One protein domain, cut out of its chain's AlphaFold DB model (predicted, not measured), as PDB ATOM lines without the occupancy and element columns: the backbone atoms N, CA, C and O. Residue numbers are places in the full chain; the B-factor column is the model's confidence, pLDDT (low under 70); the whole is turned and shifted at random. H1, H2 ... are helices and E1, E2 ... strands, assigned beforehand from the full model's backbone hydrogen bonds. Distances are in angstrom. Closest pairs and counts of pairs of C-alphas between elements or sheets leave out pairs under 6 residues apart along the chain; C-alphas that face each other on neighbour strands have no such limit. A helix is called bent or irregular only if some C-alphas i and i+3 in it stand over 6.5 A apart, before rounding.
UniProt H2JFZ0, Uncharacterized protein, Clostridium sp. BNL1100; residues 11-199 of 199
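What this domain is: This is residues 11 to 199 of the 199 residues of an uncharacterized protein of Clostridium sp. BNL1100 (UniProt H2JFZ0). A four-stranded sheet, E1 E2 E4 E3, lies between two helices, with residues 66 to 74 of the long helix H2 packed over one face and H4 over the other. The first part of H2 runs past the sheet and, with H1 and the bent helix H3, makes a helical region at one end of the long axis, while H5 and H6 lie toward the other end. The printed part has 189 residues, with six named helices and four named strands in the order E1 H1 H2 H3 H4 H5 E2 E3 E4 H6; the sheet is mixed and the class is mixed, helices and strands. The whole is compact, with a radius of gyration of the C-alphas of 17.5 A, and elongated, spanning 56 by 33 by 31 A.

How they stand to each other: E1, residues 11 to 14, is an edge strand and the parallel neighbour of E2, residues 153 to 158, at 20 degrees; N 12 and O 154 are 2.8 A apart, within hydrogen-bond range. E2 is also parallel to E4, residues 174 to 179, with N 155 and O 175 at 2.8 A. E4 forms a hairpin with E3, residues 167 to 171, the other edge strand; they are antiparallel at 173 degrees, with N 169 and O 176 at 2.9 A. After E1, H1, residues 17 to 28, only grazes the sheet with its residues 17 to 20. H1 forms a helical hairpin with H2, residues 52 to 74: they touch, closest at the C-alphas of Ile 22 and Phe 62, 6.7 A, at a shallow tilt of 15 degrees, opposite ways. H2 is on the sheet at a height of 10.2 A, over E4 and only just over E3, where 3 of its C-alphas fall; it runs slantwise to the strands, at 37 degrees to E4 on the local plane. H3, residues 97 to 115, was assigned as one helix by its hydrogen bonds but is bent, C-alphas 105 and 108 being 7.1 A apart; its arms H3a, residues 97 to 105, and H3b, residues 108 to 115, stand at 55 degrees, a steep tilt. H3a touches H2, about perpendicular at 77 degrees, with the C-alphas of Thr 54 and Leu 99 closest at 6.6 A. H3b and H4, residues 120 to 133, touch only at the corner by their link, with the C-alphas of Trp 114 and Gly 120 closest at 4.6 A. H4 is on the sheet, on the opposite face from H2, at a height of 7.0 A; it lies over E1 and runs along the strands, at 6 degrees to E1 on the local plane. These are three layers, helices on both faces of a sheet. H5, residues 138 to 145, is not on the sheet; it is close to but not clearly touching H6, residues 188 to 198, the C-alphas of Phe 141 and Ile 192 being closest at 7.8 A. H6 only grazes the sheet with its residues 194 to 198. E1, the five helices H1 to H5 and E2 form a strand-helix-strand unit, two parallel neighbour strands with helices between. In H1, H2, H3a, H3b, H4, H5 and H6 every O i to N i+4 pair is within hydrogen-bond range.

Where its parts are: E1 begins at C-alpha 11, (-28.493, 24.264, 55.409). H2 is the longest helix by residues, 32.7 A from C-alpha 52, (-0.834, 30.916, 31.739), to C-alpha 74. H4 measures 20.1 A, H1 15.9 A and H6 15.5 A, and H6 ends at C-alpha 198, (-23.510, 32.889, 60.756). E4 measures 16.5 A and E2 16.2 A.

The domain as a whole: The C-alphas farthest apart are those of Pro 97 and Gly 146, 56.3 A. The printed part has no cut and ends at the chain's last residue, 199. The links H1 to H2, 23 residues, and H2 to H3, 22 residues, are long. The mean pLDDT of the printed part is 81.1; 32 residues are under 70, among them residues 33 to 50 in the link from H1 to H2.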
ATOM      1  N   VAL A  11     -29.751  24.886  55.817       88.06
ATOM      2  CA  VAL A  11     -28.493  24.264  55.409       88.06
ATOM      3  C   VAL A  11     -28.788  23.379  54.208       88.06
ATOM      4  O   VAL A  11     -29.648  22.501  54.276       88.06
ATOM      5  N   ASN A  12     -28.084  23.624  53.113       88.62
ATOM      6  CA  ASN A  12     -28.100  22.804  51.915       88.62
ATOM      7  C   ASN A  12     -26.698  22.248  51.697       88.62
ATOM      8  O   ASN A  12     -25.730  23.002  51.717       88.62
ATOM      9  N   ILE A  13     -26.600  20.937  51.514       89.25
ATOM     10  CA  ILE A  13     -25.361  20.261  51.142       89.25
ATOM     11  C   ILE A  13     -25.649  19.578  49.816       89.25
ATOM     12  O   ILE A  13     -26.665  18.892  49.705       89.25
ATOM     13  N   SER A  14     -24.795  19.780  48.822       88.94
ATOM     14  CA  SER A  14     -25.020  19.234  47.488       88.94
ATOM     15  C   SER A  14     -23.724  18.932  46.751       88.94
ATOM     16  O   SER A  14     -22.662  19.480  47.047       88.94
ATOM     17  N   SER A  15     -23.824  18.052  45.762       87.25
ATOM     18  CA  SER A  15     -22.735  17.642  44.879       87.25
ATOM     19  C   SER A  15     -22.997  18.121  43.446       87.25
ATOM     20  O   SER A  15     -23.511  17.393  42.601       87.25
ATOM     21  N   ASP A  16     -22.677  19.390  43.176       86.69
ATOM     22  CA  ASP A  16     -23.000  20.055  41.907       86.69
ATOM     23  C   ASP A  16     -22.184  19.506  40.724       86.69
ATOM     24  O   ASP A  16     -20.953  19.575  40.712       86.69
ATOM     25  N   ASP A  17     -22.875  18.984  39.708       87.94
ATOM     26  CA  ASP A  17     -22.253  18.358  38.536       87.94
ATOM     27  C   ASP A  17     -21.363  19.334  37.743       87.94
ATOM     28  O   ASP A  17     -20.284  18.950  37.292       87.94
ATOM     29  N   ILE A  18     -21.795  20.589  37.560       87.94
ATOM     30  CA  ILE A  18     -21.088  21.568  36.717       87.94
ATOM     31  C   ILE A  18     -19.809  22.038  37.404       87.94
ATOM     32  O   ILE A  18     -18.754  22.089  36.776       87.94
ATOM     33  N   LEU A  19     -19.876  22.342  38.696       88.62
ATOM     34  CA  LEU A  19     -18.729  22.733  39.503       88.62
ATOM     35  C   LEU A  19     -17.694  21.610  39.554       88.62
ATOM     36  O   LEU A  19     -16.508  21.849  39.321       88.62
ATOM     37  N   ASN A  20     -18.148  20.372  39.769       89.50
ATOM     38  CA  ASN A  20     -17.282  19.197  39.708       89.50
ATOM     39  C   ASN A  20     -16.671  19.007  38.314       89.50
ATOM     40  O   ASN A  20     -15.492  18.669  38.210       89.50
ATOM     41  N   PHE A  21     -17.418  19.285  37.243       90.25
ATOM     42  CA  PHE A  21     -16.884  19.248  35.885       90.25
ATOM     43  C   PHE A  21     -15.818  20.327  35.633       90.25
ATOM     44  O   PHE A  21     -14.762  20.022  35.081       90.25
ATOM     45  N   ILE A  22     -16.042  21.572  36.061       90.06
ATOM     46  CA  ILE A  22     -15.066  22.669  35.921       90.06
ATOM     47  C   ILE A  22     -13.748  22.298  36.595       90.06
ATOM     48  O   ILE A  22     -12.675  22.462  36.008       90.06
ATOM     49  N   ILE A  23     -13.826  21.757  37.809       88.50
ATOM     50  CA  ILE A  23     -12.650  21.322  38.563       88.50
ATOM     51  C   ILE A  23     -11.983  20.122  37.891       88.50
ATOM     52  O   ILE A  23     -10.756  20.078  37.798       88.50
ATOM     53  N   TYR A  24     -12.764  19.188  37.343       88.12
ATOM     54  CA  TYR A  24     -12.240  18.075  36.557       88.12
ATOM     55  C   TYR A  24     -11.435  18.564  35.344       88.12
ATOM     56  O   TYR A  24     -10.317  18.096  35.134       88.12
ATOM     57  N   VAL A  25     -11.944  19.539  34.577       89.38
ATOM     58  CA  VAL A  25     -11.203  20.169  33.464       89.38
ATOM     59  C   VAL A  25      -9.906  20.792  33.979       89.38
ATOM     60  O   VAL A  25      -8.839  20.582  33.399       89.38
ATOM     61  N   GLY A  26      -9.984  21.523  35.092       87.75
ATOM     62  CA  GLY A  26      -8.828  22.156  35.713       87.75
ATOM     63  C   GLY A  26      -7.740  21.154  36.106       87.75
ATOM     64  O   GLY A  26      -6.563  21.371  35.814       87.75
ATOM     65  N   CYS A  27      -8.128  20.015  36.684       83.12
ATOM     66  CA  CYS A  27      -7.221  18.915  37.013       83.12
ATOM     67  C   CYS A  27      -6.640  18.266  35.748       83.12
ATOM     68  O   CYS A  27      -5.423  18.163  35.605       83.12
ATOM     69  N   ALA A  28      -7.503  17.882  34.802       84.94
ATOM     70  CA  ALA A  28      -7.141  17.146  33.590       84.94
ATOM     71  C   ALA A  28      -6.168  17.902  32.670       84.94
ATOM     72  O   ALA A  28      -5.492  17.278  31.853       84.94
ATOM     73  N   TYR A  29      -6.072  19.226  32.798       85.50
ATOM     74  CA  TYR A  29      -5.146  20.056  32.023       85.50
ATOM     75  C   TYR A  29      -4.103  20.792  32.878       85.50
ATOM     76  O   TYR A  29      -3.297  21.555  32.346       85.50
ATOM     77  N   GLY A  30      -4.069  20.543  34.192       80.81
ATOM     78  CA  GLY A  30      -3.127  21.189  35.113       80.81
ATOM     79  C   GLY A  30      -3.292  22.711  35.190       80.81
ATOM     80  O   GLY A  30      -2.298  23.425  35.305       80.81
ATOM     81  N   LEU A  31      -4.530  23.197  35.078       85.38
ATOM     82  CA  LEU A  31      -4.886  24.622  35.106       85.38
ATOM     83  C   LEU A  31      -5.096  25.136  36.534       85.38
ATOM     84  O   LEU A  31      -5.087  26.333  36.765       85.38
ATOM     85  N   ILE A  32      -5.263  24.231  37.488       80.00
ATOM     86  CA  ILE A  32      -5.433  24.528  38.909       80.00
ATOM     87  C   ILE A  32      -4.055  24.834  39.511       80.00
ATOM     88  O   ILE A  32      -3.149  23.998  39.442       80.00
ATOM     89  N   ASP A  33      -3.867  26.038  40.065       69.00
ATOM     90  CA  ASP A  33      -2.584  26.419  40.664       69.00
ATOM     91  C   ASP A  33      -2.299  25.566  41.907       69.00
ATOM     92  O   ASP A  33      -3.065  25.549  42.869       69.00
ATOM     93  N   LYS A  34      -1.151  24.886  41.919       57.56
ATOM     94  CA  LYS A  34      -0.718  24.066  43.057       57.56
ATOM     95  C   LYS A  34      -0.586  24.870  44.356       57.56
ATOM     96  O   LYS A  34      -0.595  24.258  45.417       57.56
ATOM     97  N   GLN A  35      -0.448  26.198  44.286       51.97
ATOM     98  CA  GLN A  35      -0.369  27.072  45.462       51.97
ATOM     99  C   GLN A  35      -1.734  27.382  46.090       51.97
ATOM    100  O   GLN A  35      -1.795  27.559  47.301       51.97
ATOM    101  N   ILE A  36      -2.817  27.401  45.305       46.69
ATOM    102  CA  ILE A  36      -4.193  27.598  45.807       46.69
ATOM    103  C   ILE A  36      -4.755  26.267  46.347       46.69
ATOM    104  O   ILE A  36      -5.670  26.240  47.165       46.69
ATOM    105  N   TYR A  37      -4.174  25.144  45.905       51.09
ATOM    106  CA  TYR A  37      -4.729  23.811  46.102       51.09
ATOM    107  C   TYR A  37      -3.690  22.793  46.647       51.09
ATOM    108  O   TYR A  37      -3.531  21.690  46.122       51.09
ATOM    109  N   THR A  38      -2.974  23.169  47.716       40.59
ATOM    110  CA  THR A  38      -1.921  22.436  48.468       40.59
ATOM    111  C   THR A  38      -2.375  21.193  49.270       40.59
ATOM    112  O   THR A  38      -1.869  20.895  50.353       40.59
ATOM    113  N   GLY A  39      -3.321  20.412  48.753       46.94
ATOM    114  CA  GLY A  39      -3.829  19.201  49.409       46.94
ATOM    115  C   GLY A  39      -2.984  17.975  49.075       46.94
ATOM    116  O   GLY A  39      -2.385  17.905  48.006       46.94
ATOM    117  N   MET A  40      -2.980  16.961  49.948       40.03
ATOM    118  CA  MET A  40      -2.347  15.652  49.680       40.03
ATOM    119  C   MET A  40      -3.061  14.826  48.587       40.03
ATOM    120  O   MET A  40      -2.752  13.648  48.404       40.03
ATOM    121  N   GLU A  41      -4.033  15.399  47.877       50.84
ATOM    122  CA  GLU A  41      -4.805  14.678  46.873       50.84
ATOM    123  C   GLU A  41      -4.053  14.583  45.544       50.84
ATOM    124  O   GLU A  41      -3.533  15.561  45.004       50.84
ATOM    125  N   ILE A  42      -3.998  13.366  45.005       48.69
ATOM    126  CA  ILE A  42      -3.404  13.088  43.701       48.69
ATOM    127  C   ILE A  42      -4.334  13.677  42.637       48.69
ATOM    128  O   ILE A  42      -5.403  13.131  42.370       48.69
ATOM    129  N   LEU A  43      -3.922  14.792  42.030       55.84
ATOM    130  CA  LEU A  43      -4.618  15.374  40.883       55.84
ATOM    131  C   LEU A  43      -4.672  14.367  39.724       55.84
ATOM    132  O   LEU A  43      -3.740  13.586  39.511       55.84
ATOM    133  N   TRP A  44      -5.754  14.423  38.948       55.59
ATOM    134  CA  TRP A  44      -5.915  13.621  37.736       55.59
ATOM    135  C   TRP A  44      -4.727  13.834  36.778       55.59
ATOM    136  O   TRP A  44      -4.242  14.963  36.660       55.59
ATOM    137  N   PRO A  45      -4.239  12.784  36.089       52.78
ATOM    138  CA  PRO A  45      -3.100  12.900  35.183       52.78
ATOM    139  C   PRO A  45      -3.400  13.917  34.079       52.78
ATOM    140  O   PRO A  45      -4.400  13.800  33.369       52.78
ATOM    141  N   SER A  46      -2.536  14.926  33.946       57.22
ATOM    142  CA  SER A  46      -2.794  16.044  33.049       57.22
ATOM    143  C   SER A  46      -2.348  15.765  31.613       57.22
ATOM    144  O   SER A  46      -1.231  15.308  31.354       57.22
ATOM    145  N   LYS A  47      -3.202  16.107  30.645       59.66
ATOM    146  CA  LYS A  47      -2.756  16.404  29.280       59.66
ATOM    147  C   LYS A  47      -2.073  17.773  29.337       59.66
ATOM    148  O   LYS A  47      -2.670  18.737  29.807       59.66
ATOM    149  N   PHE A  48      -0.816  17.874  28.910       57.53
ATOM    150  CA  PHE A  48      -0.037  19.114  29.004       57.53
ATOM    151  C   PHE A  48      -0.605  20.220  28.088       57.53
ATOM    152  O   PHE A  48      -0.177  20.374  26.950       57.53
ATOM    153  N   LEU A  49      -1.551  21.009  28.605       61.69
ATOM    154  CA  LEU A  49      -2.037  22.276  28.036       61.69
ATOM    155  C   LEU A  49      -2.010  23.384  29.103       61.69
ATOM    156  O   LEU A  49      -2.935  24.179  29.245       61.69
ATOM    157  N   ASN A  50      -0.923  23.430  29.874       66.12
ATOM    158  CA  ASN A  50      -0.745  24.378  30.969       66.12
ATOM    159  C   ASN A  50      -0.082  25.675  30.480       66.12
ATOM    160  O   ASN A  50       1.092  25.924  30.759       66.12
ATOM    161  N   THR A  51      -0.816  26.480  29.710       80.69
ATOM    162  CA  THR A  51      -0.406  27.869  29.446       80.69
ATOM    163  C   THR A  51      -1.032  28.800  30.479       80.69
ATOM    164  O   THR A  51      -2.150  28.559  30.935       80.69
ATOM    165  N   GLU A  52      -0.331  29.881  30.825       82.50
ATOM    166  CA  GLU A  52      -0.834  30.916  31.739       82.50
ATOM    167  C   GLU A  52      -2.177  31.488  31.261       82.50
ATOM    168  O   GLU A  52      -3.136  31.533  32.023       82.50
ATOM    169  N   ALA A  53      -2.308  31.761  29.959       86.31
ATOM    170  CA  ALA A  53      -3.555  32.238  29.366       86.31
ATOM    171  C   ALA A  53      -4.729  31.251  29.540       86.31
ATOM    172  O   ALA A  53      -5.855  31.663  29.814       86.31
ATOM    173  N   THR A  54      -4.500  29.940  29.389       85.62
ATOM    174  CA  THR A  54      -5.555  28.930  29.604       85.62
ATOM    175  C   THR A  54      -5.927  28.818  31.081       85.62
ATOM    176  O   THR A  54      -7.102  28.640  31.399       85.62
ATOM    177  N   ARG A  55      -4.949  28.967  31.982       87.06
ATOM    178  CA  ARG A  55      -5.170  29.005  33.431       87.06
ATOM    179  C   ARG A  55      -6.029  30.198  33.839       87.06
ATOM    180  O   ARG A  55      -7.031  30.004  34.518       87.06
ATOM    181  N   GLU A  56      -5.697  31.401  33.379       89.12
ATOM    182  CA  GLU A  56      -6.487  32.612  33.642       89.12
ATOM    183  C   GLU A  56      -7.925  32.479  33.130       89.12
ATOM    184  O   GLU A  56      -8.880  32.862  33.804       89.12
ATOM    185  N   GLN A  57      -8.101  31.895  31.943       90.44
ATOM    186  CA  GLN A  57      -9.423  31.660  31.365       90.44
ATOM    187  C   GLN A  57     -10.236  30.636  32.161       90.44
ATOM    188  O   GLN A  57     -11.442  30.817  32.322       90.44
ATOM    189  N   TRP A  58      -9.592  29.577  32.654       91.00
ATOM    190  CA  TRP A  58     -10.233  28.604  33.535       91.00
ATOM    191  C   TRP A  58     -10.625  29.237  34.872       91.00
ATOM    192  O   TRP A  58     -11.768  29.078  35.288       91.00
ATOM    193  N   GLN A  59      -9.729  30.014  35.489       89.06
ATOM    194  CA  GLN A  59     -10.008  30.714  36.744       89.06
ATOM    195  C   GLN A  59     -11.195  31.664  36.582       89.06
ATOM    196  O   GLN A  59     -12.140  31.612  37.360       89.06
ATOM    197  N   LYS A  60     -11.208  32.460  35.507       90.00
ATOM    198  CA  LYS A  60     -12.325  33.357  35.201       90.00
ATOM    199  C   LYS A  60     -13.646  32.600  35.049       90.00
ATOM    200  O   LYS A  60     -14.666  33.056  35.552       90.00
ATOM    201  N   TRP A  61     -13.638  31.451  34.374       90.25
ATOM    202  CA  TRP A  61     -14.832  30.617  34.237       90.25
ATOM    203  C   TRP A  61     -15.310  30.069  35.589       90.25
ATOM    204  O   TRP A  61     -16.505  30.120  35.883       90.25
ATOM    205  N   PHE A  62     -14.391  29.589  36.427       89.06
ATOM    206  CA  PHE A  62     -14.705  29.143  37.784       89.06
ATOM    207  C   PHE A  62     -15.324  30.277  38.617       89.06
ATOM    208  O   PHE A  62     -16.403  30.103  39.184       89.06
ATOM    209  N   ASP A  63     -14.712  31.463  38.608       88.31
ATOM    210  CA  ASP A  63     -15.199  32.638  39.337       88.31
ATOM    211  C   ASP A  63     -16.579  33.095  38.839       88.31
ATOM    212  O   ASP A  63     -17.462  33.417  39.637       88.31
ATOM    213  N   GLU A  64     -16.807  33.104  37.522       88.31
ATOM    214  CA  GLU A  64     -18.116  33.403  36.927       88.31
ATOM    215  C   GLU A  64     -19.193  32.439  37.442       88.31
ATOM    216  O   GLU A  64     -20.295  32.866  37.791       88.31
ATOM    217  N   MET A  65     -18.873  31.152  37.558       87.62
ATOM    218  CA  MET A  65     -19.801  30.129  38.040       87.62
ATOM    219  C   MET A  65     -20.105  30.259  39.532       87.62
ATOM    220  O   MET A  65     -21.269  30.153  39.929       87.62
ATOM    221  N   VAL A  66     -19.098  30.560  40.353       88.06
ATOM    222  CA  VAL A  66     -19.285  30.880  41.776       88.06
ATOM    223  C   VAL A  66     -20.194  32.100  41.937       88.06
ATOM    224  O   VAL A  66     -21.161  32.060  42.699       88.06
ATOM    225  N   ASN A  67     -19.952  33.163  41.165       88.25
ATOM    226  CA  ASN A  67     -20.777  34.369  41.195       88.25
ATOM    227  C   ASN A  67     -22.224  34.096  40.771       88.25
ATOM    228  O   ASN A  67     -23.154  34.543  41.438       88.25
ATOM    229  N   LEU A  68     -22.444  33.311  39.712       87.50
ATOM    230  CA  LEU A  68     -23.792  32.921  39.290       87.50
ATOM    231  C   LEU A  68     -24.537  32.151  40.389       87.50
ATOM    232  O   LEU A  68     -25.722  32.412  40.615       87.50
ATOM    233  N   LYS A  69     -23.861  31.242  41.102       87.69
ATOM    234  CA  LYS A  69     -24.441  30.537  42.256       87.69
ATOM    235  C   LYS A  69     -24.814  31.502  43.381       87.69
ATOM    236  O   LYS A  69     -25.930  31.425  43.895       87.69
ATOM    237  N   LEU A  70     -23.928  32.437  43.724       87.44
ATOM    238  CA  LEU A  70     -24.196  33.462  44.738       87.44
ATOM    239  C   LEU A  70     -25.414  34.319  44.379       87.44
ATOM    240  O   LEU A  70     -26.262  34.564  45.234       87.44
ATOM    241  N   GLU A  71     -25.560  34.722  43.118       88.50
ATOM    242  CA  GLU A  71     -26.732  35.481  42.669       88.50
ATOM    243  C   GLU A  71     -28.025  34.655  42.773       88.50
ATOM    244  O   GLU A  71     -29.033  35.150  43.276       88.50
ATOM    245  N   LYS A  72     -28.010  33.361  42.421       87.25
ATOM    246  CA  LYS A  72     -29.178  32.477  42.630       87.25
ATOM    247  C   LYS A  72     -29.556  32.363  44.100       87.25
ATOM    248  O   LYS A  72     -30.736  32.470  44.440       87.25
ATOM    249  N   ILE A  73     -28.561  32.205  44.967       86.38
ATOM    250  CA  ILE A  73     -28.739  32.177  46.418       86.38
ATOM    251  C   ILE A  73     -29.376  33.491  46.895       86.38
ATOM    252  O   ILE A  73     -30.373  33.472  47.628       86.38
ATOM    253  N   LYS A  74     -28.883  34.648  46.432       84.94
ATOM    254  CA  LYS A  74     -29.460  35.974  46.727       84.94
ATOM    255  C   LYS A  74     -30.908  36.101  46.261       84.94
ATOM    256  O   LYS A  74     -31.731  36.610  47.023       84.94
ATOM    257  N   GLU A  75     -31.248  35.539  45.111       86.19
ATOM    258  CA  GLU A  75     -32.616  35.481  44.580       86.19
ATOM    259  C   GLU A  75     -33.521  34.453  45.289       86.19
ATOM    260  O   GLU A  75     -34.717  34.402  45.006       86.19
ATOM    261  N   GLY A  76     -32.984  33.626  46.194       82.25
ATOM    262  CA  GLY A  76     -33.731  32.542  46.846       82.25
ATOM    263  C   GLY A  76     -34.064  31.382  45.903       82.25
ATOM    264  O   GLY A  76     -35.030  30.656  46.129       82.25
ATOM    265  N   LYS A  77     -33.292  31.228  44.823       84.38
ATOM    266  CA  LYS A  77     -33.407  30.142  43.845       84.38
ATOM    267  C   LYS A  77     -32.383  29.053  44.150       84.38
ATOM    268  O   LYS A  77     -31.380  29.301  44.810       84.38
ATOM    269  N   ASN A  78     -32.620  27.856  43.618       82.06
ATOM    270  CA  ASN A  78     -31.663  26.759  43.716       82.06
ATOM    271  C   ASN A  78     -30.345  27.130  42.986       82.06
ATOM    272  O   ASN A  78     -30.400  27.373  41.774       82.06
ATOM    273  N   PRO A  79     -29.187  27.186  43.679       82.69
ATOM    274  CA  PRO A  79     -27.893  27.463  43.049       82.69
ATOM    275  C   PRO A  79     -27.350  26.319  42.197       82.69
ATOM    276  O   PRO A  79     -26.471  26.552  41.372       82.69
ATOM    277  N   ASP A  80     -27.851  25.101  42.368       76.56
ATOM    278  CA  ASP A  80     -27.394  23.913  41.636       76.56
ATOM    279  C   ASP A  80     -28.231  23.653  40.380       76.56
ATOM    280  O   ASP A  80     -28.193  22.578  39.782       76.56
ATOM    281  N   PHE A  81     -29.030  24.641  39.967       70.75
ATOM    282  CA  PHE A  81     -29.739  24.567  38.702       70.75
ATOM    283  C   PHE A  81     -28.733  24.461  37.550       70.75
ATOM    284  O   PHE A  81     -27.813  25.272  37.443       70.75
ATOM    285  N   LEU A  82     -28.937  23.467  36.681       64.06
ATOM    286  CA  LEU A  82     -28.075  23.206  35.537       64.06
ATOM    287  C   LEU A  82     -27.998  24.443  34.643       64.06
ATOM    288  O   LEU A  82     -28.983  24.873  34.041       64.06
ATOM    289  N   PHE A  83     -26.800  24.994  34.514       68.81
ATOM    290  CA  PHE A  83     -26.507  25.969  33.485       68.81
ATOM    291  C   PHE A  83     -26.194  25.210  32.193       68.81
ATOM    292  O   PHE A  83     -25.032  24.974  31.869       68.81
ATOM    293  N   GLU A  84     -27.243  24.798  31.472       69.44
ATOM    294  CA  GLU A  84     -27.155  24.024  30.217       69.44
ATOM    295  C   GLU A  84     -26.172  24.637  29.202       69.44
ATOM    296  O   GLU A  84     -25.522  23.935  28.435       69.44
ATOM    297  N   GLU A  85     -25.988  25.956  29.238       73.44
ATOM    298  CA  GLU A  85     -25.056  26.684  28.373       73.44
ATOM    299  C   GLU A  85     -23.560  26.407  28.672       73.44
ATOM    300  O   GLU A  85     -22.694  26.697  27.841       73.44
ATOM    301  N   TYR A  86     -23.242  25.831  29.837       74.69
ATOM    302  CA  TYR A  86     -21.906  25.356  30.235       74.69
ATOM    303  C   TYR A  86     -21.776  23.830  30.152       74.69
ATOM    304  O   TYR A  86     -20.835  23.254  30.696       74.69
ATOM    305  N   MET A  87     -22.714  23.179  29.473       74.00
ATOM    306  CA  MET A  87     -22.753  21.737  29.265       74.00
ATOM    307  C   MET A  87     -22.501  21.422  27.775       74.00
ATOM    308  O   MET A  87     -22.553  22.313  26.913       74.00
ATOM    309  N   PRO A  88     -22.180  20.163  27.433       72.38
ATOM    310  CA  PRO A  88     -22.174  19.697  26.043       72.38
ATOM    311  C   PRO A  88     -23.492  20.012  25.305       72.38
ATOM    312  O   PRO A  88     -24.546  20.128  25.932       72.38
ATOM    313  N   PRO A  89     -23.479  20.052  23.962       72.12
ATOM    314  CA  PRO A  89     -22.335  19.768  23.090       72.12
ATOM    315  C   PRO A  89     -21.421  20.977  22.845       72.12
ATOM    316  O   PRO A  89     -20.303  20.809  22.357       72.12
ATOM    317  N   GLU A  90     -21.865  22.191  23.185       74.75
ATOM    318  CA  GLU A  90     -21.207  23.414  22.719       74.75
ATOM    319  C   GLU A  90     -20.422  24.191  23.770       74.75
ATOM    320  O   GLU A  90     -19.476  24.874  23.377       74.75
ATOM    321  N   PHE A  91     -20.748  24.089  25.067       83.94
ATOM    322  CA  PHE A  91     -20.132  24.930  26.109       83.94
ATOM    323  C   PHE A  91     -20.131  26.416  25.700       83.94
ATOM    324  O   PHE A  91     -19.104  27.099  25.729       83.94
ATOM    325  N   SER A  92     -21.279  26.902  25.224       79.62
ATOM    326  CA  SER A  92     -21.415  28.185  24.523       79.62
ATOM    327  C   SER A  92     -21.010  29.389  25.377       79.62
ATOM    328  O   SER A  92     -20.560  30.396  24.825       79.62
ATOM    329  N   LYS A  93     -21.101  29.277  26.708       83.19
ATOM    330  CA  LYS A  93     -20.659  30.308  27.661       83.19
ATOM    331  C   LYS A  93     -19.185  30.221  28.062       83.19
ATOM    332  O   LYS A  93     -18.668  31.165  28.648       83.19
ATOM    333  N   VAL A  94     -18.468  29.161  27.687       84.69
ATOM    334  CA  VAL A  94     -17.006  29.112  27.827       84.69
ATOM    335  C   VAL A  94     -16.397  29.939  26.692       84.69
ATOM    336  O   VAL A  94     -16.332  29.497  25.540       84.69
ATOM    337  N   TYR A  95     -15.996  31.177  26.997       81.06
ATOM    338  CA  TYR A  95     -15.560  32.159  25.993       81.06
ATOM    339  C   TYR A  95     -14.290  31.760  25.242       81.06
ATOM    340  O   TYR A  95     -14.163  32.053  24.054       81.06
ATOM    341  N   SER A  96     -13.348  31.100  25.915       87.81
ATOM    342  CA  SER A  96     -12.088  30.683  25.302       87.81
ATOM    343  C   SER A  96     -12.304  29.507  24.343       87.81
ATOM    344  O   SER A  96     -12.742  28.448  24.797       87.81
ATOM    345  N   PRO A  97     -11.955  29.630  23.045       88.38
ATOM    346  CA  PRO A  97     -12.061  28.519  22.101       88.38
ATOM    347  C   PRO A  97     -11.222  27.304  22.512       88.38
ATOM    348  O   PRO A  97     -11.669  26.170  22.360       88.38
ATOM    349  N   LEU A  98     -10.030  27.541  23.073       88.31
ATOM    350  CA  LEU A  98      -9.144  26.478  23.543       88.31
ATOM    351  C   LEU A  98      -9.735  25.765  24.762       88.31
ATOM    352  O   LEU A  98      -9.848  24.544  24.755       88.31
ATOM    353  N   LEU A  99     -10.178  26.512  25.780       89.62
ATOM    354  CA  LEU A  99     -10.796  25.916  26.968       89.62
ATOM    355  C   LEU A  99     -12.095  25.181  26.613       89.62
ATOM    356  O   LEU A  99     -12.358  24.100  27.127       89.62
ATOM    357  N   ARG A 100     -12.877  25.723  25.675       90.75
ATOM    358  CA  ARG A 100     -14.079  25.075  25.147       90.75
ATOM    359  C   ARG A 100     -13.755  23.730  24.501       90.75
ATOM    360  O   ARG A 100     -14.450  22.751  24.761       90.75
ATOM    361  N   GLN A 101     -12.703  23.671  23.686       88.25
ATOM    362  CA  GLN A 101     -12.232  22.424  23.090       88.25
ATOM    363  C   GLN A 101     -11.788  21.429  24.172       88.25
ATOM    364  O   GLN A 101     -12.217  20.275  24.146       88.25
ATOM    365  N   CYS A 102     -11.036  21.891  25.174       88.31
ATOM    366  CA  CYS A 102     -10.653  21.089  26.336       88.31
ATOM    367  C   CYS A 102     -11.872  20.469  27.036       88.31
ATOM    368  O   CYS A 102     -11.859  19.267  27.308       88.31
ATOM    369  N   CYS A 103     -12.931  21.255  27.277       90.44
ATOM    370  CA  CYS A 103     -14.189  20.781  27.861       90.44
ATOM    371  C   CYS A 103     -14.846  19.695  26.998       90.44
ATOM    372  O   CYS A 103     -15.192  18.636  27.519       90.44
ATOM    373  N   LYS A 104     -14.975  19.920  25.682       90.06
ATOM    374  CA  LYS A 104     -15.561  18.942  24.747       90.06
ATOM    375  C   LYS A 104     -14.808  17.615  24.753       90.06
ATOM    376  O   LYS A 104     -15.436  16.560  24.752       90.06
ATOM    377  N   GLU A 105     -13.480  17.661  24.792       88.25
ATOM    378  CA  GLU A 105     -12.640  16.460  24.789       88.25
ATOM    379  C   GLU A 105     -12.771  15.627  26.060       88.25
ATOM    380  O   GLU A 105     -12.726  14.399  25.994       88.25
ATOM    381  N   VAL A 106     -12.906  16.274  27.220       88.31
ATOM    382  CA  VAL A 106     -12.931  15.563  28.504       88.31
ATOM    383  C   VAL A 106     -14.327  15.252  29.011       88.31
ATOM    384  O   VAL A 106     -14.469  14.410  29.895       88.31
ATOM    385  N   TRP A 107     -15.355  15.868  28.430       90.81
ATOM    386  CA  TRP A 107     -16.742  15.647  28.812       90.81
ATOM    387  C   TRP A 107     -17.165  14.166  28.808       90.81
ATOM    388  O   TRP A 107     -17.715  13.729  29.820       90.81
ATOM    389  N   PRO A 108     -16.889  13.353  27.764       89.69
ATOM    390  CA  PRO A 108     -17.280  11.942  27.773       89.69
ATOM    391  C   PRO A 108     -16.611  11.150  28.903       89.69
ATOM    392  O   PRO A 108     -17.277  10.377  29.583       89.69
ATOM    393  N   MET A 109     -15.317  11.400  29.144       88.50
ATOM    394  CA  MET A 109     -14.564  10.750  30.223       88.50
ATOM    395  C   MET A 109     -15.105  11.151  31.598       88.50
ATOM    396  O   MET A 109     -15.271  10.296  32.465       88.50
ATOM    397  N   PHE A 110     -15.423  12.437  31.784       89.50
ATOM    398  CA  PHE A 110     -16.062  12.913  33.005       89.50
ATOM    399  C   PHE A 110     -17.416  12.240  33.212       89.50
ATOM    400  O   PHE A 110     -17.656  11.739  34.297       89.50
ATOM    401  N   GLN A 111     -18.286  12.177  32.201       90.25
ATOM    402  CA  GLN A 111     -19.599  11.535  32.334       90.25
ATOM    403  C   GLN A 111     -19.490  10.058  32.711       90.25
ATOM    404  O   GLN A 111     -20.191   9.611  33.616       90.25
ATOM    405  N   GLU A 112     -18.601   9.315  32.050       90.25
ATOM    406  CA  GLU A 112     -18.382   7.897  32.334       90.25
ATOM    407  C   GLU A 112     -17.924   7.686  33.781       90.25
ATOM    408  O   GLU A 112     -18.545   6.932  34.531       90.25
ATOM    409  N   TRP A 113     -16.886   8.406  34.207       89.19
ATOM    410  CA  TRP A 113     -16.376   8.304  35.570       89.19
ATOM    411  C   TRP A 113     -17.338   8.875  36.623       89.19
ATOM    412  O   TRP A 113     -17.444   8.337  37.723       89.19
ATOM    413  N   TRP A 114     -18.044   9.966  36.336       91.94
ATOM    414  CA  TRP A 114     -18.930  10.620  37.299       91.94
ATOM    415  C   TRP A 114     -20.116   9.724  37.648       91.94
ATOM    416  O   TRP A 114     -20.470   9.598  38.822       91.94
ATOM    417  N   TYR A 115     -20.684   9.064  36.635       91.94
ATOM    418  CA  TYR A 115     -21.910   8.278  36.744       91.94
ATOM    419  C   TYR A 115     -21.704   6.764  36.882       91.94
ATOM    420  O   TYR A 115     -22.689   6.038  37.041       91.94
ATOM    421  N   MET A 116     -20.468   6.255  36.860       92.56
ATOM    422  CA  MET A 116     -20.223   4.842  37.168       92.56
ATOM    423  C   MET A 116     -20.617   4.501  38.620       92.56
ATOM    424  O   MET A 116     -20.661   5.360  39.499       92.56
ATOM    425  N   MET A 117     -20.859   3.216  38.897       88.44
ATOM    426  CA  MET A 117     -21.389   2.737  40.187       88.44
ATOM    427  C   MET A 117     -20.558   3.158  41.415       88.44
ATOM    428  O   MET A 117     -21.123   3.429  42.470       88.44
ATOM    429  N   ALA A 118     -19.234   3.229  41.268       85.81
ATOM    430  CA  ALA A 118     -18.293   3.702  42.290       85.81
ATOM    431  C   ALA A 118     -17.581   4.997  41.850       85.81
ATOM    432  O   ALA A 118     -16.414   5.219  42.163       85.81
ATOM    433  N   GLY A 119     -18.277   5.803  41.050       87.69
ATOM    434  CA  GLY A 119     -17.787   7.044  40.470       87.69
ATOM    435  C   GLY A 119     -17.858   8.232  41.418       87.69
ATOM    436  O   GLY A 119     -18.301   8.118  42.566       87.69
ATOM    437  N   GLY A 120     -17.477   9.401  40.905       88.44
ATOM    438  CA  GLY A 120     -17.442  10.633  41.694       88.44
ATOM    439  C   GLY A 120     -18.795  11.013  42.303       88.44
ATOM    440  O   GLY A 120     -18.862  11.341  43.489       88.44
ATOM    441  N   LYS A 121     -19.895  10.862  41.551       90.88
ATOM    442  CA  LYS A 121     -21.244  11.186  42.038       90.88
ATOM    443  C   LYS A 121     -21.685  10.263  43.167       90.88
ATOM    444  O   LYS A 121     -22.261  10.712  44.153       90.88
ATOM    445  N   ALA A 122     -21.405   8.966  43.047       90.56
ATOM    446  CA  ALA A 122     -21.738   7.992  44.084       90.56
ATOM    447  C   ALA A 122     -20.969   8.275  45.386       90.56
ATOM    448  O   ALA A 122     -21.561   8.245  46.467       90.56
ATOM    449  N   ALA A 123     -19.680   8.605  45.275       88.69
ATOM    450  CA  ALA A 123     -18.846   8.968  46.413       88.69
ATOM    451  C   ALA A 123     -19.331  10.253  47.103       88.69
ATOM    452  O   ALA A 123     -19.534  10.250  48.317       88.69
ATOM    453  N   LEU A 124     -19.589  11.329  46.349       89.88
ATOM    454  CA  LEU A 124     -20.076  12.571  46.949       89.88
ATOM    455  C   LEU A 124     -21.483  12.435  47.535       89.88
ATOM    456  O   LEU A 124     -21.721  12.961  48.615       89.88
ATOM    457  N   ASN A 125     -22.382  11.665  46.916       89.75
ATOM    458  CA  ASN A 125     -23.698  11.372  47.495       89.75
ATOM    459  C   ASN A 125     -23.590  10.636  48.840       89.75
ATOM    460  O   ASN A 125     -24.408  10.841  49.737       89.75
ATOM    461  N   PHE A 126     -22.604   9.746  48.991       88.50
ATOM    462  CA  PHE A 126     -22.334   9.103  50.275       88.50
ATOM    463  C   PHE A 126     -21.873  10.131  51.315       88.50
ATOM    464  O   PHE A 126     -22.421  10.160  52.417       88.50
ATOM    465  N   ILE A 127     -20.928  11.004  50.956       87.00
ATOM    466  CA  ILE A 127     -20.442  12.079  51.834       87.00
ATOM    467  C   ILE A 127     -21.588  13.018  52.224       87.00
ATOM    468  O   ILE A 127     -21.781  13.268  53.408       87.00
ATOM    469  N   GLU A 128     -22.392  13.470  51.262       88.88
ATOM    470  CA  GLU A 128     -23.562  14.330  51.475       88.88
ATOM    471  C   GLU A 128     -24.504  13.738  52.531       88.88
ATOM    472  O   GLU A 128     -24.902  14.434  53.468       88.88
ATOM    473  N   ARG A 129     -24.794  12.432  52.451       87.38
ATOM    474  CA  ARG A 129     -25.611  11.726  53.452       87.38
ATOM    475  C   ARG A 129     -24.957  11.704  54.826       87.38
ATOM    476  O   ARG A 129     -25.634  11.978  55.813       87.38
ATOM    477  N   VAL A 130     -23.667  11.384  54.901       86.44
ATOM    478  CA  VAL A 130     -22.937  11.319  56.175       86.44
ATOM    479  C   VAL A 130     -22.867  12.694  56.837       86.44
ATOM    480  O   VAL A 130     -23.127  12.815  58.031       86.44
ATOM    481  N   VAL A 131     -22.561  13.746  56.078       84.69
ATOM    482  CA  VAL A 131     -22.499  15.120  56.594       84.69
ATOM    483  C   VAL A 131     -23.884  15.585  57.040       84.69
ATOM    484  O   VAL A 131     -24.018  16.116  58.140       84.69
ATOM    485  N   SER A 132     -24.926  15.305  56.252       83.94
ATOM    486  CA  SER A 132     -26.311  15.653  56.600       83.94
ATOM    487  C   SER A 132     -26.796  14.957  57.876       83.94
ATOM    488  O   SER A 132     -27.538  15.545  58.656       83.94
ATOM    489  N   GLN A 133     -26.366  13.716  58.126       82.44
ATOM    490  CA  GLN A 133     -26.692  12.985  59.358       82.44
ATOM    491  C   GLN A 133     -25.966  13.523  60.597       82.44
ATOM    492  O   GLN A 133     -26.450  13.333  61.709       82.44
ATOM    493  N   ASN A 134     -24.825  14.189  60.410       77.88
ATOM    494  CA  ASN A 134     -24.020  14.772  61.484       77.88
ATOM    495  C   ASN A 134     -24.297  16.269  61.705       77.88
ATOM    496  O   ASN A 134     -23.564  16.924  62.448       77.88
ATOM    497  N   LEU A 135     -25.342  16.819  61.074       81.12
ATOM    498  CA  LEU A 135     -25.803  18.175  61.354       81.12
ATOM    499  C   LEU A 135     -26.160  18.308  62.838       81.12
ATOM    500  O   LEU A 135     -26.852  17.463  63.406       81.12
ATOM    501  N   ILE A 136     -25.694  19.386  63.468       82.19
ATOM    502  CA  ILE A 136     -26.034  19.652  64.866       82.19
ATOM    503  C   ILE A 136     -27.499  20.082  64.987       82.19
ATOM    504  O   ILE A 136     -28.029  20.785  64.124       82.19
ATOM    505  N   ASP A 137     -28.145  19.715  66.093       85.19
ATOM    506  CA  ASP A 137     -29.466  20.247  66.424       85.19
ATOM    507  C   ASP A 137     -29.336  21.739  66.782       85.19
ATOM    508  O   ASP A 137     -28.840  22.111  67.848       85.19
ATOM    509  N   ILE A 138     -29.790  22.610  65.874       84.62
ATOM    510  CA  ILE A 138     -29.741  24.072  66.036       84.62
ATOM    511  C   ILE A 138     -30.529  24.529  67.276       84.62
ATOM    512  O   ILE A 138     -30.170  25.524  67.913       84.62
ATOM    513  N   ASN A 139     -31.592  23.823  67.669       84.31
ATOM    514  CA  ASN A 139     -32.357  24.171  68.866       84.31
ATOM    515  C   ASN A 139     -31.585  23.828  70.138       84.31
ATOM    516  O   ASN A 139     -31.573  24.627  71.077       84.31
ATOM    517  N   GLU A 140     -30.940  22.661  70.181       86.12
ATOM    518  CA  GLU A 140     -30.061  22.286  71.294       86.12
ATOM    519  C   GLU A 140     -28.875  23.253  71.399       86.12
ATOM    520  O   GLU A 140     -28.562  23.745  72.485       86.12
ATOM    521  N   PHE A 141     -28.285  23.617  70.260       86.94
ATOM    522  CA  PHE A 141     -27.188  24.575  70.191       86.94
ATOM    523  C   PHE A 141     -27.578  25.965  70.724       86.94
ATOM    524  O   PHE A 141     -26.881  26.515  71.576       86.94
ATOM    525  N   GLN A 142     -28.731  26.509  70.313       86.81
ATOM    526  CA  GLN A 142     -29.248  27.788  70.829       86.81
ATOM    527  C   GLN A 142     -29.518  27.754  72.339       86.81
ATOM    528  O   GLN A 142     -29.231  28.727  73.040       86.81
ATOM    529  N   LYS A 143     -30.037  26.634  72.865       87.00
ATOM    530  CA  LYS A 143     -30.205  26.454  74.318       87.00
ATOM    531  C   LYS A 143     -28.860  26.524  75.039       87.00
ATOM    532  O   LYS A 143     -28.774  27.196  76.061       87.00
ATOM    533  N   GLY A 144     -27.828  25.878  74.491       86.44
ATOM    534  CA  GLY A 144     -26.465  25.932  75.025       86.44
ATOM    535  C   GLY A 144     -25.843  27.330  74.972       86.44
ATOM    536  O   GLY A 144     -25.155  27.727  75.908       86.44
ATOM    537  N   LEU A 145     -26.125  28.104  73.919       85.19
ATOM    538  CA  LEU A 145     -25.664  29.490  73.777       85.19
ATOM    539  C   LEU A 145     -26.423  30.498  74.657       85.19
ATOM    540  O   LEU A 145     -25.949  31.616  74.842       85.19
ATOM    541  N   GLY A 146     -27.614  30.153  75.153       86.06
ATOM    542  CA  GLY A 146     -28.461  31.071  75.922       86.06
ATOM    543  C   GLY A 146     -29.057  32.223  75.100       86.06
ATOM    544  O   GLY A 146     -29.593  33.170  75.673       86.06
ATOM    545  N   ARG A 147     -28.987  32.154  73.765       85.56
ATOM    546  CA  ARG A 147     -29.567  33.137  72.838       85.56
ATOM    547  C   ARG A 147     -30.124  32.454  71.592       85.56
ATOM    548  O   ARG A 147     -29.726  31.342  71.251       85.56
ATOM    549  N   LYS A 148     -31.026  33.143  70.893       86.75
ATOM    550  CA  LYS A 148     -31.436  32.745  69.542       86.75
ATOM    551  C   LYS A 148     -30.370  33.174  68.531       86.75
ATOM    552  O   LYS A 148     -29.702  34.187  68.738       86.75
ATOM    553  N   LEU A 149     -30.216  32.385  67.477       85.88
ATOM    554  CA  LEU A 149     -29.400  32.724  66.316       85.88
ATOM    555  C   LEU A 149     -30.222  33.560  65.342       85.88
ATOM    556  O   LEU A 149     -31.415  33.291  65.154       85.88
ATOM    557  N   GLU A 150     -29.567  34.504  64.678       85.44
ATOM    558  CA  GLU A 150     -30.165  35.176  63.528       85.44
ATOM    559  C   GLU A 150     -30.426  34.173  62.380       85.44
ATOM    560  O   GLU A 150     -29.716  33.166  62.249       85.44
ATOM    561  N   PRO A 151     -31.463  34.383  61.547       86.25
ATOM    562  CA  PRO A 151     -31.718  33.524  60.395       86.25
ATOM    563  C   PRO A 151     -30.568  33.586  59.385       86.25
ATOM    564  O   PRO A 151     -30.191  34.667  58.935       86.25
ATOM    565  N   PHE A 152     -30.084  32.423  58.955       86.81
ATOM    566  CA  PHE A 152     -29.040  32.306  57.939       86.81
ATOM    567  C   PHE A 152     -29.390  31.263  56.877       86.81
ATOM    568  O   PHE A 152     -30.200  30.357  57.102       86.81
ATOM    569  N   GLN A 153     -28.727  31.371  55.726       87.81
ATOM    570  CA  GLN A 153     -28.691  30.310  54.723       87.81
ATOM    571  C   GLN A 153     -27.245  29.891  54.477       87.81
ATOM    572  O   GLN A 153     -26.393  30.728  54.180       87.81
ATOM    573  N   LEU A 154     -26.982  28.595  54.590       89.06
ATOM    574  CA  LEU A 154     -25.685  27.985  54.353       89.06
ATOM    575  C   LEU A 154     -25.816  26.956  53.231       89.06
ATOM    576  O   LEU A 154     -26.569  25.996  53.350       89.06
ATOM    577  N   TYR A 155     -25.068  27.162  52.159       90.25
ATOM    578  CA  TYR A 155     -24.946  26.260  51.024       90.25
ATOM    579  C   TYR A 155     -23.538  25.679  51.035       90.25
ATOM    580  O   TYR A 155     -22.562  26.424  51.084       90.25
ATOM    581  N   ILE A 156     -23.428  24.358  51.012       89.75
ATOM    582  CA  ILE A 156     -22.167  23.621  51.007       89.75
ATOM    583  C   ILE A 156     -22.136  22.797  49.722       89.75
ATOM    584  O   ILE A 156     -22.800  21.768  49.622       89.75
ATOM    585  N   ASN A 157     -21.365  23.241  48.733       89.44
ATOM    586  CA  ASN A 157     -21.094  22.468  47.531       89.44
ATOM    587  C   ASN A 157     -19.860  21.583  47.753       89.44
ATOM    588  O   ASN A 157     -18.728  22.056  47.883       89.44
ATOM    589  N   LEU A 158     -20.094  20.277  47.771       89.44
ATOM    590  CA  LEU A 158     -19.058  19.259  47.802       89.44
ATOM    591  C   LEU A 158     -18.465  19.093  46.403       89.44
ATOM    592  O   LEU A 158     -19.186  18.944  45.410       89.44
ATOM    593  N   VAL A 159     -17.140  19.076  46.334       87.25
ATOM    594  CA  VAL A 159     -16.398  18.778  45.107       87.25
ATOM    595  C   VAL A 159     -15.513  17.559  45.335       87.25
ATOM    596  O   VAL A 159     -15.046  17.326  46.439       87.25
ATOM    597  N   TYR A 160     -15.327  16.718  44.325       80.75
ATOM    598  CA  TYR A 160     -14.701  15.409  44.528       80.75
ATOM    599  C   TYR A 160     -13.212  15.500  44.869       80.75
ATOM    600  O   TYR A 160     -12.711  14.715  45.661       80.75
ATOM    601  N   THR A 161     -12.503  16.432  44.234       75.44
ATOM    602  CA  THR A 161     -11.066  16.662  44.418       75.44
ATOM    603  C   THR A 161     -10.695  18.036  43.864       75.44
ATOM    604  O   THR A 161     -11.572  18.763  43.405       75.44
ATOM    605  N   GLY A 162      -9.411  18.394  43.875       58.81
ATOM    606  CA  GLY A 162      -8.879  19.573  43.186       58.81
ATOM    607  C   GLY A 162      -9.069  20.891  43.932       58.81
ATOM    608  O   GLY A 162      -8.641  21.922  43.424       58.81
ATOM    609  N   VAL A 163      -9.664  20.860  45.132       62.09
ATOM    610  CA  VAL A 163      -9.852  22.027  46.005       62.09
ATOM    611  C   VAL A 163      -9.309  21.723  47.401       62.09
ATOM    612  O   VAL A 163     -10.033  21.221  48.249       62.09
ATOM    613  N   SER A 164      -8.029  21.998  47.666       60.50
ATOM    614  CA  SER A 164      -7.450  21.669  48.979       60.50
ATOM    615  C   SER A 164      -7.884  22.582  50.117       60.50
ATOM    616  O   SER A 164      -7.875  22.163  51.271       60.50
ATOM    617  N   GLU A 165      -8.183  23.840  49.805       67.62
ATOM    618  CA  GLU A 165      -8.643  24.832  50.764       67.62
ATOM    619  C   GLU A 165     -10.135  25.062  50.564       67.62
ATOM    620  O   GLU A 165     -10.614  25.233  49.444       67.62
ATOM    621  N   THR A 166     -10.882  25.061  51.664       76.31
ATOM    622  CA  THR A 166     -12.306  25.386  51.638       76.31
ATOM    623  C   THR A 166     -12.494  26.840  51.214       76.31
ATOM    624  O   THR A 166     -12.022  27.751  51.890       76.31
ATOM    625  N   ILE A 167     -13.228  27.055  50.124       80.88
ATOM    626  CA  ILE A 167     -13.653  28.384  49.686       80.88
ATOM    627  C   ILE A 167     -14.903  28.735  50.487       80.88
ATOM    628  O   ILE A 167     -15.912  28.042  50.376       80.88
ATOM    629  N   ASP A 168     -14.837  29.786  51.297       84.56
ATOM    630  CA  ASP A 168     -15.924  30.217  52.178       84.56
ATOM    631  C   ASP A 168     -16.298  31.668  51.872       84.56
ATOM    632  O   ASP A 168     -15.540  32.598  52.157       84.56
ATOM    633  N   ILE A 169     -17.450  31.856  51.230       85.25
ATOM    634  CA  ILE A 169     -17.923  33.160  50.772       85.25
ATOM    635  C   ILE A 169     -19.198  33.514  51.529       85.25
ATOM    636  O   ILE A 169     -20.217  32.832  51.406       85.25
ATOM    637  N   ASN A 170     -19.155  34.624  52.265       81.19
ATOM    638  CA  ASN A 170     -20.311  35.196  52.947       81.19
ATOM    639  C   ASN A 170     -20.803  36.439  52.192       81.19
ATOM    640  O   ASN A 170     -20.064  37.414  52.052       81.19
ATOM    641  N   ALA A 171     -22.050  36.410  51.718       70.88
ATOM    642  CA  ALA A 171     -22.716  37.550  51.098       70.88
ATOM    643  C   ALA A 171     -24.144  37.693  51.649       70.88
ATOM    644  O   ALA A 171     -24.994  36.836  51.420       70.88
ATOM    645  N   ASP A 172     -24.426  38.789  52.360       69.75
ATOM    646  CA  ASP A 172     -25.771  39.154  52.839       69.75
ATOM    647  C   ASP A 172     -26.488  38.053  53.660       69.75
ATOM    648  O   ASP A 172     -27.649  37.723  53.401       69.75
ATOM    649  N   ASN A 173     -25.802  37.457  54.648       67.69
ATOM    650  CA  ASN A 173     -26.274  36.317  55.468       67.69
ATOM    651  C   ASN A 173     -26.562  35.033  54.671       67.69
ATOM    652  O   ASN A 173     -27.223  34.103  55.156       67.69
ATOM    653  N   LYS A 174     -26.042  34.961  53.448       77.00
ATOM    654  CA  LYS A 174     -26.094  33.784  52.597       77.00
ATOM    655  C   LYS A 174     -24.678  33.339  52.292       77.00
ATOM    656  O   LYS A 174     -23.854  34.096  51.786       77.00
ATOM    657  N   ASN A 175     -24.394  32.108  52.673       83.44
ATOM    658  CA  ASN A 175     -23.039  31.598  52.720       83.44
ATOM    659  C   ASN A 175     -22.904  30.460  51.729       83.44
ATOM    660  O   ASN A 175     -23.737  29.556  51.723       83.44
ATOM    661  N   LEU A 176     -21.867  30.525  50.903       84.56
ATOM    662  CA  LEU A 176     -21.485  29.474  49.977       84.56
ATOM    663  C   LEU A 176     -20.121  28.941  50.399       84.56
ATOM    664  O   LEU A 176     -19.131  29.667  50.400       84.56
ATOM    665  N   VAL A 177     -20.093  27.661  50.738       84.38
ATOM    666  CA  VAL A 177     -18.890  26.909  51.056       84.38
ATOM    667  C   VAL A 177     -18.652  25.916  49.925       84.38
ATOM    668  O   VAL A 177     -19.529  25.108  49.636       84.38
ATOM    669  N   ILE A 178     -17.486  25.951  49.288       84.38
ATOM    670  CA  ILE A 178     -17.065  24.957  48.290       84.38
ATOM    671  C   ILE A 178     -15.871  24.205  48.859       84.38
ATOM    672  O   ILE A 178     -14.880  24.822  49.254       84.38
ATOM    673  N   THR A 179     -15.949  22.876  48.928       82.81
ATOM    674  CA  THR A 179     -14.882  22.094  49.557       82.81
ATOM    675  C   THR A 179     -14.780  20.667  49.035       82.81
ATOM    676  O   THR A 179     -15.802  20.021  48.795       82.81
ATOM    677  N   SER A 180     -13.548  20.165  48.888       76.94
ATOM    678  CA  SER A 180     -13.284  18.740  48.650       76.94
ATOM    679  C   SER A 180     -13.048  17.947  49.931       76.94
ATOM    680  O   SER A 180     -12.547  16.826  49.889       76.94
ATOM    681  N   THR A 181     -13.347  18.541  51.094       65.12
ATOM    682  CA  THR A 181     -12.789  18.044  52.348       65.12
ATOM    683  C   THR A 181     -13.209  16.618  52.701       65.12
ATOM    684  O   THR A 181     -14.353  16.215  52.466       65.12
ATOM    685  N   PRO A 182     -12.310  15.864  53.366       65.56
ATOM    686  CA  PRO A 182     -12.656  14.577  53.939       65.56
ATOM    687  C   PRO A 182     -13.865  14.707  54.868       65.56
ATOM    688  O   PRO A 182     -14.018  15.713  55.561       65.56
ATOM    689  N   ILE A 183     -14.668  13.644  54.971       66.19
ATOM    690  CA  ILE A 183     -15.800  13.545  55.916       66.19
ATOM    691  C   ILE A 183     -15.403  14.012  57.330       66.19
ATOM    692  O   ILE A 183     -16.201  14.634  58.028       66.19
ATOM    693  N   SER A 184     -14.157  13.752  57.742       66.94
ATOM    694  CA  SER A 184     -13.615  14.144  59.045       66.94
ATOM    695  C   SER A 184     -13.555  15.651  59.293       66.94
ATOM    696  O   SER A 184     -13.358  16.041  60.436       66.94
ATOM    697  N   THR A 185     -13.698  16.501  58.277       70.62
ATOM    698  CA  THR A 185     -13.721  17.959  58.455       70.62
ATOM    699  C   THR A 185     -15.036  18.446  59.051       70.62
ATOM    700  O   THR A 185     -15.034  19.389  59.839       70.62
ATOM    701  N   PHE A 186     -16.154  17.786  58.743       78.31
ATOM    702  CA  PHE A 186     -17.482  18.166  59.233       78.31
ATOM    703  C   PHE A 186     -17.732  17.647  60.657       78.31
ATOM    704  O   PHE A 186     -18.729  16.979  60.937       78.31
ATOM    705  N   THR A 187     -16.799  17.925  61.569       83.25
ATOM    706  CA  THR A 187     -16.939  17.585  62.986       83.25
ATOM    707  C   THR A 187     -18.004  18.449  63.654       83.25
ATOM    708  O   THR A 187     -18.378  19.520  63.169       83.25
ATOM    709  N   LYS A 188     -18.452  18.017  64.836       83.38
ATOM    710  CA  LYS A 188     -19.320  18.827  65.697       83.38
ATOM    711  C   LYS A 188     -18.724  20.217  65.966       83.38
ATOM    712  O   LYS A 188     -19.456  21.201  65.920       83.38
ATOM    713  N   ASP A 189     -17.416  20.302  66.197       85.50
ATOM    714  CA  ASP A 189     -16.731  21.569  66.476       85.50
ATOM    715  C   ASP A 189     -16.715  22.494  65.258       85.50
ATOM    716  O   ASP A 189     -16.932  23.699  65.402       85.50
ATOM    717  N   TRP A 190     -16.521  21.940  64.055       85.81
ATOM    718  CA  TRP A 190     -16.625  22.712  62.818       85.81
ATOM    719  C   TRP A 190     -18.031  23.297  62.656       85.81
ATOM    720  O   TRP A 190     -18.168  24.498  62.433       85.81
ATOM    721  N   TRP A 191     -19.073  22.481  62.856       87.44
ATOM    722  CA  TRP A 191     -20.466  22.933  62.788       87.44
ATOM    723  C   TRP A 191     -20.788  24.013  63.817       87.44
ATOM    724  O   TRP A 191     -21.406  25.017  63.470       87.44
ATOM    725  N   ILE A 192     -20.347  23.832  65.063       87.06
ATOM    726  CA  ILE A 192     -20.516  24.821  66.135       87.06
ATOM    727  C   ILE A 192     -19.877  26.147  65.740       87.06
ATOM    728  O   ILE A 192     -20.528  27.188  65.822       87.06
ATOM    729  N   LYS A 193     -18.615  26.108  65.297       87.31
ATOM    730  CA  LYS A 193     -17.884  27.306  64.892       87.31
ATOM    731  C   LYS A 193     -18.590  27.994  63.727       87.31
ATOM    732  O   LYS A 193     -18.881  29.181  63.818       87.31
ATOM    733  N   LYS A 194     -18.921  27.240  62.675       87.81
ATOM    734  CA  LYS A 194     -19.542  27.798  61.474       87.81
ATOM    735  C   LYS A 194     -20.898  28.419  61.788       87.81
ATOM    736  O   LYS A 194     -21.153  29.543  61.391       87.81
ATOM    737  N   ILE A 195     -21.759  27.737  62.538       87.75
ATOM    738  CA  ILE A 195     -23.088  28.263  62.874       87.75
ATOM    739  C   ILE A 195     -22.995  29.498  63.783       87.75
ATOM    740  O   ILE A 195     -23.776  30.428  63.602       87.75
ATOM    741  N   ALA A 196     -22.029  29.549  64.705       84.44
ATOM    742  CA  ALA A 196     -21.798  30.727  65.545       84.44
ATOM    743  C   ALA A 196     -21.312  31.961  64.760       84.44
ATOM    744  O   ALA A 196     -21.557  33.083  65.190       84.44
ATOM    745  N   GLU A 197     -20.620  31.772  63.632       85.62
ATOM    746  CA  GLU A 197     -20.207  32.863  62.735       85.62
ATOM    747  C   GLU A 197     -21.371  33.403  61.889       85.62
ATOM    748  O   GLU A 197     -21.337  34.549  61.448       85.62
ATOM    749  N   LEU A 198     -22.392  32.576  61.647       83.06
ATOM    750  CA  LEU A 198     -23.510  32.889  60.756       83.06
ATOM    751  C   LEU A 198     -24.677  33.605  61.439       83.06
ATOM    752  O   LEU A 198     -25.506  34.179  60.731       83.06
ATOM    753  N   GLY A 199     -24.779  33.560  62.772       69.31
ATOM    754  CA  GLY A 199     -25.916  34.137  63.494       69.31
ATOM    755  C   GLY A 199     -25.739  34.315  64.987       69.31
ATOM    756  O   GLY A 199     -24.751  33.853  65.594       69.31
TER     757      GLY A 199